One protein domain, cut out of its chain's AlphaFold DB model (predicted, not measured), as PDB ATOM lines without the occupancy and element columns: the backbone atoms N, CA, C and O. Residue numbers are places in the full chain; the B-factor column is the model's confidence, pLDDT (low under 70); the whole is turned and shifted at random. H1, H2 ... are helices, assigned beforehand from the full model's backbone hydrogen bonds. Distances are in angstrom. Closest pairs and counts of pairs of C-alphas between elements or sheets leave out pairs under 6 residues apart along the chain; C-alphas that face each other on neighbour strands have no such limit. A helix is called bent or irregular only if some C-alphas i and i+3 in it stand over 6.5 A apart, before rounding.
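What this domain is: This is residues 38 to 96, 109 to 120 and 133 to 138 of the 495 residues of an uncharacterized protein of Dissoconium aciculare CBS 342.82 (UniProt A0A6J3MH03). Two helices end to end, H1 and H2, make a corner where they meet, with no compact core; the tiny H3 is beside H2. Residues 38 to 50 stick out at one end and the loop of residues 81 to 93 at the other. The printed part has 77 residues, with named helices H1, H2, H3 in that order and no named strand: all helix. It is extended, with a radius of gyration of the C-alphas of 20.3 A, and flat, spanning 63 by 32 by 15 A.

How they stand to each other: H1, residues 40 to 63, has a kink of 60 degrees near residue 47 and is irregular, C-alphas 46 and 49 being 7.5 A apart. A tight link joins it to H2, residues 65 to 78; they are close but not clearly touching, about perpendicular at 77 degrees, the closest C-alphas, of Cys 62 and His 68, 8.0 A apart. H3, residues 112 to 115, is close to but not clearly touching H2, the closest C-alphas, of Leu 69 and Thr 115, 6.8 A apart. H1 and H3 are apart. Every O i to N i+4 pair is within hydrogen-bond range in H2, 18 of 20 in H1; H3 is too short for such a pair.

Where its parts are: H1 begins at C-alpha 40 (11.179, -44.144, 24.974) and is 30.6 A long; H2 is 20.0 A long. H3, 5.3 A long, ends at C-alpha 115 (-3.611, -51.873, -12.711).

The domain as a whole: The cuts leave gaps of 13.6 A between C-alphas 96 and 109 and 25.7 A between C-alphas 120 and 133. The model's pLDDT is under 70 at 30 residues, among them 79 to 96 and 133 to 138.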
ATOM      1  N   GLY A  38      12.812 -38.441  28.718       88.25
ATOM      2  CA  GLY A  38      12.324 -39.597  29.450       88.25
ATOM      3  C   GLY A  38      12.537 -40.879  28.647       88.25
ATOM      4  O   GLY A  38      12.943 -40.809  27.485       88.25
ATOM      5  N   PRO A  39      12.258 -42.049  29.240       90.94
ATOM      6  CA  PRO A  39      12.372 -43.322  28.543       90.94
ATOM      7  C   PRO A  39      11.456 -43.380  27.313       90.94
ATOM      8  O   PRO A  39      10.300 -42.950  27.366       90.94
ATOM      9  N   ASP A  40      11.929 -44.001  26.232       85.31
ATOM     10  CA  ASP A  40      11.179 -44.144  24.974       85.31
ATOM     11  C   ASP A  40       9.801 -44.794  25.164       85.31
ATOM     12  O   ASP A  40       8.855 -44.488  24.438       85.31
ATOM     13  N   ARG A  41       9.657 -45.677  26.161       86.56
ATOM     14  CA  ARG A  41       8.381 -46.324  26.499       86.56
ATOM     15  C   ARG A  41       7.336 -45.309  26.962       86.56
ATOM     16  O   ARG A  41       6.196 -45.355  26.509       86.56
ATOM     17  N   THR A  42       7.730 -44.357  27.802       89.56
ATOM     18  CA  THR A  42       6.845 -43.300  28.299       89.56
ATOM     19  C   THR A  42       6.410 -42.377  27.158       89.56
ATOM     20  O   THR A  42       5.232 -42.044  27.043       89.56
ATOM     21  N   TRP A  43       7.328 -42.048  26.241       86.50
ATOM     22  CA  TRP A  43       7.001 -41.300  25.022       86.50
ATOM     23  C   TRP A  43       6.015 -42.046  24.118       86.50
ATOM     24  O   TRP A  43       5.046 -41.461  23.626       86.50
ATOM     25  N   LYS A  44       6.233 -43.349  23.903       88.00
ATOM     26  CA  LYS A  44       5.332 -44.201  23.118       88.00
ATOM     27  C   LYS A  44       3.929 -44.230  23.725       88.00
ATOM     28  O   LYS A  44       2.971 -44.075  22.973       88.00
ATOM     29  N   ASN A  45       3.802 -44.341  25.044       89.69
ATOM     30  CA  ASN A  45       2.501 -44.332  25.716       89.69
ATOM     31  C   ASN A  45       1.781 -42.985  25.542       89.69
ATOM     32  O   ASN A  45       0.629 -42.956  25.123       89.69
ATOM     33  N   TYR A  46       2.462 -41.854  25.758       89.62
ATOM     34  CA  TYR A  46       1.840 -40.534  25.563       89.62
ATOM     35  C   TYR A  46       1.453 -40.253  24.109       89.62
ATOM     36  O   TYR A  46       0.444 -39.605  23.842       89.62
ATOM     37  N   THR A  47       2.242 -40.744  23.154       90.94
ATOM     38  CA  THR A  47       1.961 -40.576  21.723       90.94
ATOM     39  C   THR A  47       1.049 -41.656  21.154       90.94
ATOM     40  O   THR A  47       0.703 -41.571  19.979       90.94
ATOM     41  N   GLN A  48       0.647 -42.657  21.941       88.25
ATOM     42  CA  GLN A  48      -0.207 -43.759  21.499       88.25
ATOM     43  C   GLN A  48      -1.476 -43.283  20.769       88.25
ATOM     44  O   GLN A  48      -1.602 -43.634  19.596       88.25
ATOM     45  N   PRO A  49      -2.341 -42.421  21.344       91.00
ATOM     46  CA  PRO A  49      -3.582 -42.023  20.671       91.00
ATOM     47  C   PRO A  49      -3.326 -41.267  19.361       91.00
ATOM     48  O   PRO A  49      -4.064 -41.405  18.391       91.00
ATOM     49  N   ILE A  50      -2.244 -40.486  19.295       91.06
ATOM     50  CA  ILE A  50      -1.870 -39.744  18.086       91.06
ATOM     51  C   ILE A  50      -1.332 -40.699  17.014       91.06
ATOM     52  O   ILE A  50      -1.631 -40.530  15.834       91.06
ATOM     53  N   ARG A  51      -0.544 -41.706  17.407       88.00
ATOM     54  CA  ARG A  51      -0.021 -42.731  16.494       88.00
ATOM     55  C   ARG A  51      -1.137 -43.620  15.960       88.00
ATOM     56  O   ARG A  51      -1.134 -43.906  14.769       88.00
ATOM     57  N   GLU A  52      -2.094 -43.994  16.802       87.12
ATOM     58  CA  GLU A  52      -3.299 -44.728  16.402       87.12
ATOM     59  C   GLU A  52      -4.137 -43.902  15.428       87.12
ATOM     60  O   GLU A  52      -4.450 -44.370  14.335       87.12
ATOM     61  N   LEU A  53      -4.408 -42.631  15.744       91.69
ATOM     62  CA  LEU A  53      -5.110 -41.730  14.833       91.69
ATOM     63  C   LEU A  53      -4.371 -41.605  13.493       91.69
ATOM     64  O   LEU A  53      -4.982 -41.754  12.436       91.69
ATOM     65  N   ALA A  54      -3.054 -41.403  13.506       90.62
ATOM     66  CA  ALA A  54      -2.261 -41.350  12.282       90.62
ATOM     67  C   ALA A  54      -2.325 -42.672  11.494       90.62
ATOM     68  O   ALA A  54      -2.492 -42.641  10.276       90.62
ATOM     69  N   ALA A  55      -2.249 -43.821  12.170       86.75
ATOM     70  CA  ALA A  55      -2.367 -45.133  11.545       86.75
ATOM     71  C   ALA A  55      -3.747 -45.330  10.901       86.75
ATOM     72  O   ALA A  55      -3.821 -45.793   9.767       86.75
ATOM     73  N   THR A  56      -4.831 -44.910  11.563       87.62
ATOM     74  CA  THR A  56      -6.190 -44.998  10.993       87.62
ATOM     75  C   THR A  56      -6.353 -44.126   9.750       87.62
ATOM     76  O   THR A  56      -6.939 -44.572   8.765       87.62
ATOM     77  N   LEU A  57      -5.783 -42.916   9.743       89.75
ATOM     78  CA  LEU A  57      -5.796 -42.046   8.567       89.75
ATOM     79  C   LEU A  57      -4.992 -42.645   7.408       89.75
ATOM     80  O   LEU A  57      -5.462 -42.639   6.272       89.75
ATOM     81  N   VAL A  58      -3.812 -43.203   7.693       88.19
ATOM     82  CA  VAL A  58      -2.997 -43.898   6.686       88.19
ATOM     83  C   VAL A  58      -3.741 -45.115   6.142       88.19
ATOM     84  O   VAL A  58      -3.777 -45.300   4.931       88.19
ATOM     85  N   GLN A  59      -4.391 -45.900   6.999       84.25
ATOM     86  CA  GLN A  59      -5.189 -47.056   6.596       84.25
ATOM     87  C   GLN A  59      -6.365 -46.650   5.693       84.25
ATOM     88  O   GLN A  59      -6.611 -47.303   4.680       84.25
ATOM     89  N   ALA A  60      -7.065 -45.557   6.016       85.38
ATOM     90  CA  ALA A  60      -8.137 -45.021   5.178       85.38
ATOM     91  C   ALA A  60      -7.612 -44.573   3.800       85.38
ATOM     92  O   ALA A  60      -8.208 -44.896   2.773       85.38
ATOM     93  N   ASP A  61      -6.459 -43.902   3.770       85.88
ATOM     94  CA  ASP A  61      -5.780 -43.494   2.538       85.88
ATOM     95  C   ASP A  61      -5.278 -44.688   1.707       85.88
ATOM     96  O   ASP A  61      -5.331 -44.670   0.475       85.88
ATOM     97  N   CYS A  62      -4.783 -45.735   2.367       84.50
ATOM     98  CA  CYS A  62      -4.343 -46.978   1.745       84.50
ATOM     99  C   CYS A  62      -5.526 -47.782   1.185       84.50
ATOM    100  O   CYS A  62      -5.387 -48.384   0.123       84.50
ATOM    101  N   GLY A  63      -6.689 -47.732   1.840       80.56
ATOM    102  CA  GLY A  63      -7.924 -48.385   1.401       80.56
ATOM    103  C   GLY A  63      -8.606 -47.739   0.187       80.56
ATOM    104  O   GLY A  63      -9.458 -48.373  -0.438       80.56
ATOM    105  N   ASP A  64      -8.238 -46.510  -0.194       84.69
ATOM    106  CA  ASP A  64      -8.801 -45.846  -1.375       84.69
ATOM    107  C   ASP A  64      -8.116 -46.305  -2.675       84.69
ATOM    108  O   ASP A  64      -7.158 -45.709  -3.181       84.69
ATOM    109  N   LEU A  65      -8.667 -47.364  -3.269       81.69
ATOM    110  CA  LEU A  65      -8.244 -47.876  -4.572       81.69
ATOM    111  C   LEU A  65      -8.285 -46.804  -5.678       81.69
ATOM    112  O   LEU A  65      -7.418 -46.792  -6.556       81.69
ATOM    113  N   GLY A  66      -9.276 -45.910  -5.664       84.25
ATOM    114  CA  GLY A  66      -9.452 -44.892  -6.700       84.25
ATOM    115  C   GLY A  66      -8.279 -43.914  -6.735       84.25
ATOM    116  O   GLY A  66      -7.722 -43.645  -7.806       84.25
ATOM    117  N   LYS A  67      -7.846 -43.455  -5.554       87.25
ATOM    118  CA  LYS A  67      -6.646 -42.621  -5.372       87.25
ATOM    119  C   LYS A  67      -5.398 -43.312  -5.926       87.25
ATOM    120  O   LYS A  67      -4.638 -42.700  -6.683       87.25
ATOM    121  N   HIS A  68      -5.210 -44.596  -5.622       85.12
ATOM    122  CA  HIS A  68      -4.054 -45.376  -6.085       85.12
ATOM    123  C   HIS A  68      -4.040 -45.590  -7.599       85.12
ATOM    124  O   HIS A  68      -2.999 -45.409  -8.237       85.12
ATOM    125  N   LEU A  69      -5.190 -45.903  -8.202       84.00
ATOM    126  CA  LEU A  69      -5.316 -46.053  -9.655       84.00
ATOM    127  C   LEU A  69      -5.058 -44.736 -10.390       84.00
ATOM    128  O   LEU A  69      -4.375 -44.726 -11.419       84.00
ATOM    129  N   TYR A  70      -5.543 -43.617  -9.849       85.94
ATOM    130  CA  TYR A  70      -5.267 -42.298 -10.408       85.94
ATOM    131  C   TYR A  70      -3.783 -41.929 -10.295       85.94
ATOM    132  O   TYR A  70      -3.175 -41.499 -11.277       85.94
ATOM    133  N   ASN A  71      -3.159 -42.158  -9.138       87.62
ATOM    134  CA  ASN A  71      -1.727 -41.915  -8.953       87.62
ATOM    135  C   ASN A  71      -0.887 -42.750  -9.925       87.62
ATOM    136  O   ASN A  71       0.020 -42.225 -10.573       87.62
ATOM    137  N   ALA A  72      -1.233 -44.024 -10.108       84.88
ATOM    138  CA  ALA A  72      -0.581 -44.888 -11.083       84.88
ATOM    139  C   ALA A  72      -0.773 -44.404 -12.524       84.88
ATOM    140  O   ALA A  72       0.175 -44.421 -13.307       84.88
ATOM    141  N   HIS A  73      -1.970 -43.926 -12.874       80.56
ATOM    142  CA  HIS A  73      -2.221 -43.293 -14.167       80.56
ATOM    143  C   HIS A  73      -1.332 -42.060 -14.373       80.56
ATOM    144  O   HIS A  73      -0.713 -41.908 -15.424       80.56
ATOM    145  N   MET A  74      -1.209 -41.202 -13.360       83.69
ATOM    146  CA  MET A  74      -0.357 -40.015 -13.429       83.69
ATOM    147  C   MET A  74       1.129 -40.366 -13.551       83.69
ATOM    148  O   MET A  74       1.841 -39.706 -14.306       83.69
ATOM    149  N   LEU A  75       1.600 -41.421 -12.878       82.06
ATOM    150  CA  LEU A  75       2.962 -41.938 -13.052       82.06
ATOM    151  C   LEU A  75       3.189 -42.474 -14.473       82.06
ATOM    152  O   LEU A  75       4.200 -42.144 -15.091       82.06
ATOM    153  N   LYS A  76       2.224 -43.213 -15.037       76.75
ATOM    154  CA  LYS A  76       2.273 -43.668 -16.439       76.75
ATOM    155  C   LYS A  76       2.317 -42.491 -17.415       76.75
ATOM    156  O   LYS A  76       3.134 -42.497 -18.327       76.75
ATOM    157  N   LYS A  77       1.500 -41.459 -17.189       76.75
ATOM    158  CA  LYS A  77       1.474 -40.236 -18.007       76.75
ATOM    159  C   LYS A  77       2.793 -39.461 -17.946       76.75
ATOM    160  O   LYS A  77       3.206 -38.903 -18.950       76.75
ATOM    161  N   ARG A  78       3.480 -39.444 -16.797       75.38
ATOM    162  CA  ARG A  78       4.829 -38.852 -16.675       75.38
ATOM    163  C   ARG A  78       5.891 -39.644 -17.439       75.38
ATOM    164  O   ARG A  78       6.838 -39.046 -17.929       75.38
ATOM    165  N   GLY A  79       5.742 -40.968 -17.507       67.25
ATOM    166  CA  GLY A  79       6.635 -41.857 -18.256       67.25
ATOM    167  C   GLY A  79       6.358 -41.917 -19.760       67.25
ATOM    168  O   GLY A  79       7.114 -42.567 -20.475       67.25
ATOM    169  N   GLN A  80       5.298 -41.257 -20.240       67.31
ATOM    170  CA  GLN A  80       5.035 -41.096 -21.664       67.31
ATOM    171  C   GLN A  80       6.111 -40.172 -22.240       67.31
ATOM    172  O   GLN A  80       6.111 -38.965 -21.989       67.31
ATOM    173  N   SER A  81       7.077 -40.755 -22.950       50.72
ATOM    174  CA  SER A  81       8.175 -40.007 -23.559       50.72
ATOM    175  C   SER A  81       7.615 -38.938 -24.504       50.72
ATOM    176  O   SER A  81       6.686 -39.198 -25.270       50.72
ATOM    177  N   LEU A  82       8.187 -37.731 -24.461       49.78
ATOM    178  CA  LEU A  82       7.844 -36.565 -25.294       49.78
ATOM    179  C   LEU A  82       8.028 -36.796 -26.816       49.78
ATOM    180  O   LEU A  82       7.978 -35.849 -27.596       49.78
ATOM    181  N   THR A  83       8.285 -38.025 -27.254       44.31
ATOM    182  CA  THR A  83       8.676 -38.385 -28.619       44.31
ATOM    183  C   THR A  83       7.503 -38.553 -29.581       44.31
ATOM    184  O   THR A  83       7.701 -38.450 -30.789       44.31
ATOM    185  N   HIS A  84       6.281 -38.768 -29.089       48.84
ATOM    186  CA  HIS A  84       5.116 -38.973 -29.948       48.84
ATOM    187  C   HIS A  84       4.090 -37.847 -29.805       48.84
ATOM    188  O   HIS A  84       3.576 -37.584 -28.718       48.84
ATOM    189  N   ASP A  85       3.756 -37.214 -30.933       44.31
ATOM    190  CA  ASP A  85       2.669 -36.243 -31.037       44.31
ATOM    191  C   ASP A  85       1.371 -36.835 -30.461       44.31
ATOM    192  O   ASP A  85       0.742 -37.734 -31.025       44.31
ATOM    193  N   THR A  86       0.947 -36.282 -29.326       50.91
ATOM    194  CA  THR A  86      -0.218 -36.698 -28.521       50.91
ATOM    195  C   THR A  86      -1.552 -36.701 -29.276       50.91
ATOM    196  O   THR A  86      -2.537 -37.245 -28.783       50.91
ATOM    197  N   ARG A  87      -1.596 -36.127 -30.486       47.66
ATOM    198  CA  ARG A  87      -2.789 -36.052 -31.341       47.66
ATOM    199  C   ARG A  87      -3.121 -37.373 -32.037       47.66
ATOM    200  O   ARG A  87      -4.290 -37.626 -32.290       47.66
ATOM    201  N   TYR A  88      -2.129 -38.227 -32.298       43.44
ATOM    202  CA  TYR A  88      -2.333 -39.509 -32.995       43.44
ATOM    203  C   TYR A  88      -2.382 -40.717 -32.048       43.44
ATOM    204  O   TYR A  88      -2.686 -41.828 -32.470       43.44
ATOM    205  N   LEU A  89      -2.115 -40.502 -30.753       48.91
ATOM    206  CA  LEU A  89      -2.097 -41.548 -29.726       48.91
ATOM    207  C   LEU A  89      -3.389 -41.648 -28.904       48.91
ATOM    208  O   LEU A  89      -3.464 -42.495 -28.017       48.91
ATOM    209  N   ALA A  90      -4.414 -40.839 -29.194       49.12
ATOM    210  CA  ALA A  90      -5.690 -40.871 -28.468       49.12
ATOM    211  C   ALA A  90      -6.375 -42.256 -28.493       49.12
ATOM    212  O   ALA A  90      -7.137 -42.584 -27.587       49.12
ATOM    213  N   HIS A  91      -6.070 -43.075 -29.505       48.88
ATOM    214  CA  HIS A  91      -6.594 -44.435 -29.676       48.88
ATOM    215  C   HIS A  91      -5.546 -45.533 -29.446       48.88
ATOM    216  O   HIS A  91      -5.829 -46.711 -29.657       48.88
ATOM    217  N   VAL A  92      -4.322 -45.167 -29.052       53.09
ATOM    218  CA  VAL A  92      -3.269 -46.144 -28.767       53.09
ATOM    219  C   VAL A  92      -3.417 -46.589 -27.313       53.09
ATOM    220  O   VAL A  92      -3.396 -45.731 -26.426       53.09
ATOM    221  N   PRO A  93      -3.541 -47.906 -27.045       60.28
ATOM    222  CA  PRO A  93      -3.743 -48.395 -25.690       60.28
ATOM    223  C   PRO A  93      -2.602 -47.915 -24.796       60.28
ATOM    224  O   PRO A  93      -1.430 -48.044 -25.163       60.28
ATOM    225  N   LYS A  94      -2.933 -47.411 -23.602       63.66
ATOM    226  CA  LYS A  94      -1.967 -46.760 -22.689       63.66
ATOM    227  C   LYS A  94      -0.786 -47.629 -22.272       63.66
ATOM    228  O   LYS A  94       0.228 -47.133 -21.789       63.66
ATOM    229  N   ASN A  95      -0.879 -48.935 -22.488       60.12
ATOM    230  CA  ASN A  95       0.223 -49.872 -22.292       60.12
ATOM    231  C   ASN A  95       1.375 -49.699 -23.293       60.12
ATOM    232  O   ASN A  95       2.491 -50.102 -22.984       60.12
ATOM    233  N   LEU A  96       1.111 -49.110 -24.461       59.50
ATOM    234  CA  LEU A  96       2.106 -48.785 -25.486       59.50
ATOM    235  C   LEU A  96       2.682 -47.376 -25.317       59.50
ATOM    236  O   LEU A  96       3.519 -46.970 -26.109       59.50
ATOM    237  N   ARG A 109       7.023 -47.120 -12.019       70.75
ATOM    238  CA  ARG A 109       5.632 -47.375 -12.385       70.75
ATOM    239  C   ARG A 109       5.155 -48.716 -11.829       70.75
ATOM    240  O   ARG A 109       5.909 -49.689 -11.874       70.75
ATOM    241  N   PRO A 110       3.894 -48.807 -11.371       76.69
ATOM    242  CA  PRO A 110       3.301 -50.089 -11.014       76.69
ATOM    243  C   PRO A 110       3.227 -51.034 -12.219       76.69
ATOM    244  O   PRO A 110       2.996 -50.599 -13.354       76.69
ATOM    245  N   ALA A 111       3.390 -52.337 -11.968       73.81
ATOM    246  CA  ALA A 111       3.279 -53.363 -13.000       73.81
ATOM    247  C   ALA A 111       1.887 -53.334 -13.671       73.81
ATOM    248  O   ALA A 111       0.890 -53.091 -12.985       73.81
ATOM    249  N   PRO A 112       1.766 -53.637 -14.979       69.50
ATOM    250  CA  PRO A 112       0.481 -53.605 -15.683       69.50
ATOM    251  C   PRO A 112      -0.608 -54.447 -15.008       69.50
ATOM    252  O   PRO A 112      -1.730 -53.964 -14.864       69.50
ATOM    253  N   ARG A 113      -0.248 -55.642 -14.508       71.00
ATOM    254  CA  ARG A 113      -1.129 -56.548 -13.749       71.00
ATOM    255  C   ARG A 113      -1.747 -55.914 -12.501       71.00
ATOM    256  O   ARG A 113      -2.899 -56.179 -12.203       71.00
ATOM    257  N   TRP A 114      -1.020 -55.028 -11.817       71.31
ATOM    258  CA  TRP A 114      -1.514 -54.341 -10.618       71.31
ATOM    259  C   TRP A 114      -2.609 -53.315 -10.958       71.31
ATOM    260  O   TRP A 114      -3.529 -53.079 -10.187       71.31
ATOM    261  N   THR A 115      -2.559 -52.747 -12.166       68.75
ATOM    262  CA  THR A 115      -3.611 -51.873 -12.711       68.75
ATOM    263  C   THR A 115      -4.652 -52.613 -13.567       68.75
ATOM    264  O   THR A 115      -5.516 -51.967 -14.165       68.75
ATOM    265  N   ALA A 116      -4.570 -53.941 -13.700       66.44
ATOM    266  CA  ALA A 116      -5.403 -54.720 -14.616       66.44
ATOM    267  C   ALA A 116      -6.721 -55.152 -13.955       66.44
ATOM    268  O   ALA A 116      -6.941 -56.322 -13.660       66.44
ATOM    269  N   TRP A 117      -7.623 -54.193 -13.761       65.75
ATOM    270  CA  TRP A 117      -9.008 -54.459 -13.371       65.75
ATOM    271  C   TRP A 117      -9.850 -54.861 -14.596       65.75
ATOM    272  O   TRP A 117      -9.601 -54.344 -15.692       65.75
ATOM    273  N   PRO A 118     -10.862 -55.742 -14.460       63.38
ATOM    274  CA  PRO A 118     -11.338 -56.410 -13.239       63.38
ATOM    275  C   PRO A 118     -10.518 -57.659 -12.849       63.38
ATOM    276  O   PRO A 118     -10.136 -58.445 -13.717       63.38
ATOM    277  N   MET A 119     -10.285 -57.843 -11.543       67.38
ATOM    278  CA  MET A 119      -9.652 -59.038 -10.958       67.38
ATOM    279  C   MET A 119     -10.687 -60.128 -10.657       67.38
ATOM    280  O   MET A 119     -11.897 -59.883 -10.711       67.38
ATOM    281  N   ARG A 120     -10.222 -61.344 -10.353       72.00
ATOM    282  CA  ARG A 120     -11.110 -62.429  -9.916       72.00
ATOM    283  C   ARG A 120     -11.742 -62.070  -8.566       72.00
ATOM    284  O   ARG A 120     -11.036 -61.495  -7.746       72.00
ATOM    285  N   ALA A 133       0.541 -50.303   8.076       60.47
ATOM    286  CA  ALA A 133       0.819 -50.476   9.497       60.47
ATOM    287  C   ALA A 133      -0.479 -50.864  10.228       60.47
ATOM    288  O   ALA A 133      -1.460 -50.125  10.104       60.47
ATOM    289  N   PRO A 134      -0.504 -51.983  10.977       59.72
ATOM    290  CA  PRO A 134      -1.674 -52.371  11.748       59.72
ATOM    291  C   PRO A 134      -2.111 -51.213  12.645       59.72
ATOM    292  O   PRO A 134      -1.296 -50.616  13.350       59.72
ATOM    293  N   THR A 135      -3.402 -50.884  12.620       58.44
ATOM    294  CA  THR A 135      -3.984 -49.891  13.537       58.44
ATOM    295  C   THR A 135      -3.946 -50.372  14.984       58.44
ATOM    296  O   THR A 135      -4.016 -49.556  15.893       58.44
ATOM    297  N   PHE A 136      -3.802 -51.683  15.186       56.38
ATOM    298  CA  PHE A 136      -3.717 -52.314  16.488       56.38
ATOM    299  C   PHE A 136      -2.388 -53.069  16.595       56.38
ATOM    300  O   PHE A 136      -2.223 -54.154  16.044       56.38
ATOM    301  N   TRP A 137      -1.414 -52.475  17.281       46.47
ATOM    302  CA  TRP A 137      -0.268 -53.221  17.791       46.47
ATOM    303  C   TRP A 137      -0.754 -53.957  19.043       46.47
ATOM    304  O   TRP A 137      -0.562 -53.468  20.153       46.47
ATOM    305  N   HIS A 138      -1.456 -55.083  18.880       46.53
ATOM    306  CA  HIS A 138      -1.659 -55.996  20.005       46.53
ATOM    307  C   HIS A 138      -0.281 -56.604  20.267       46.53
ATOM    308  O   HIS A 138       0.142 -57.543  19.599       46.53
TER     309      HIS A 138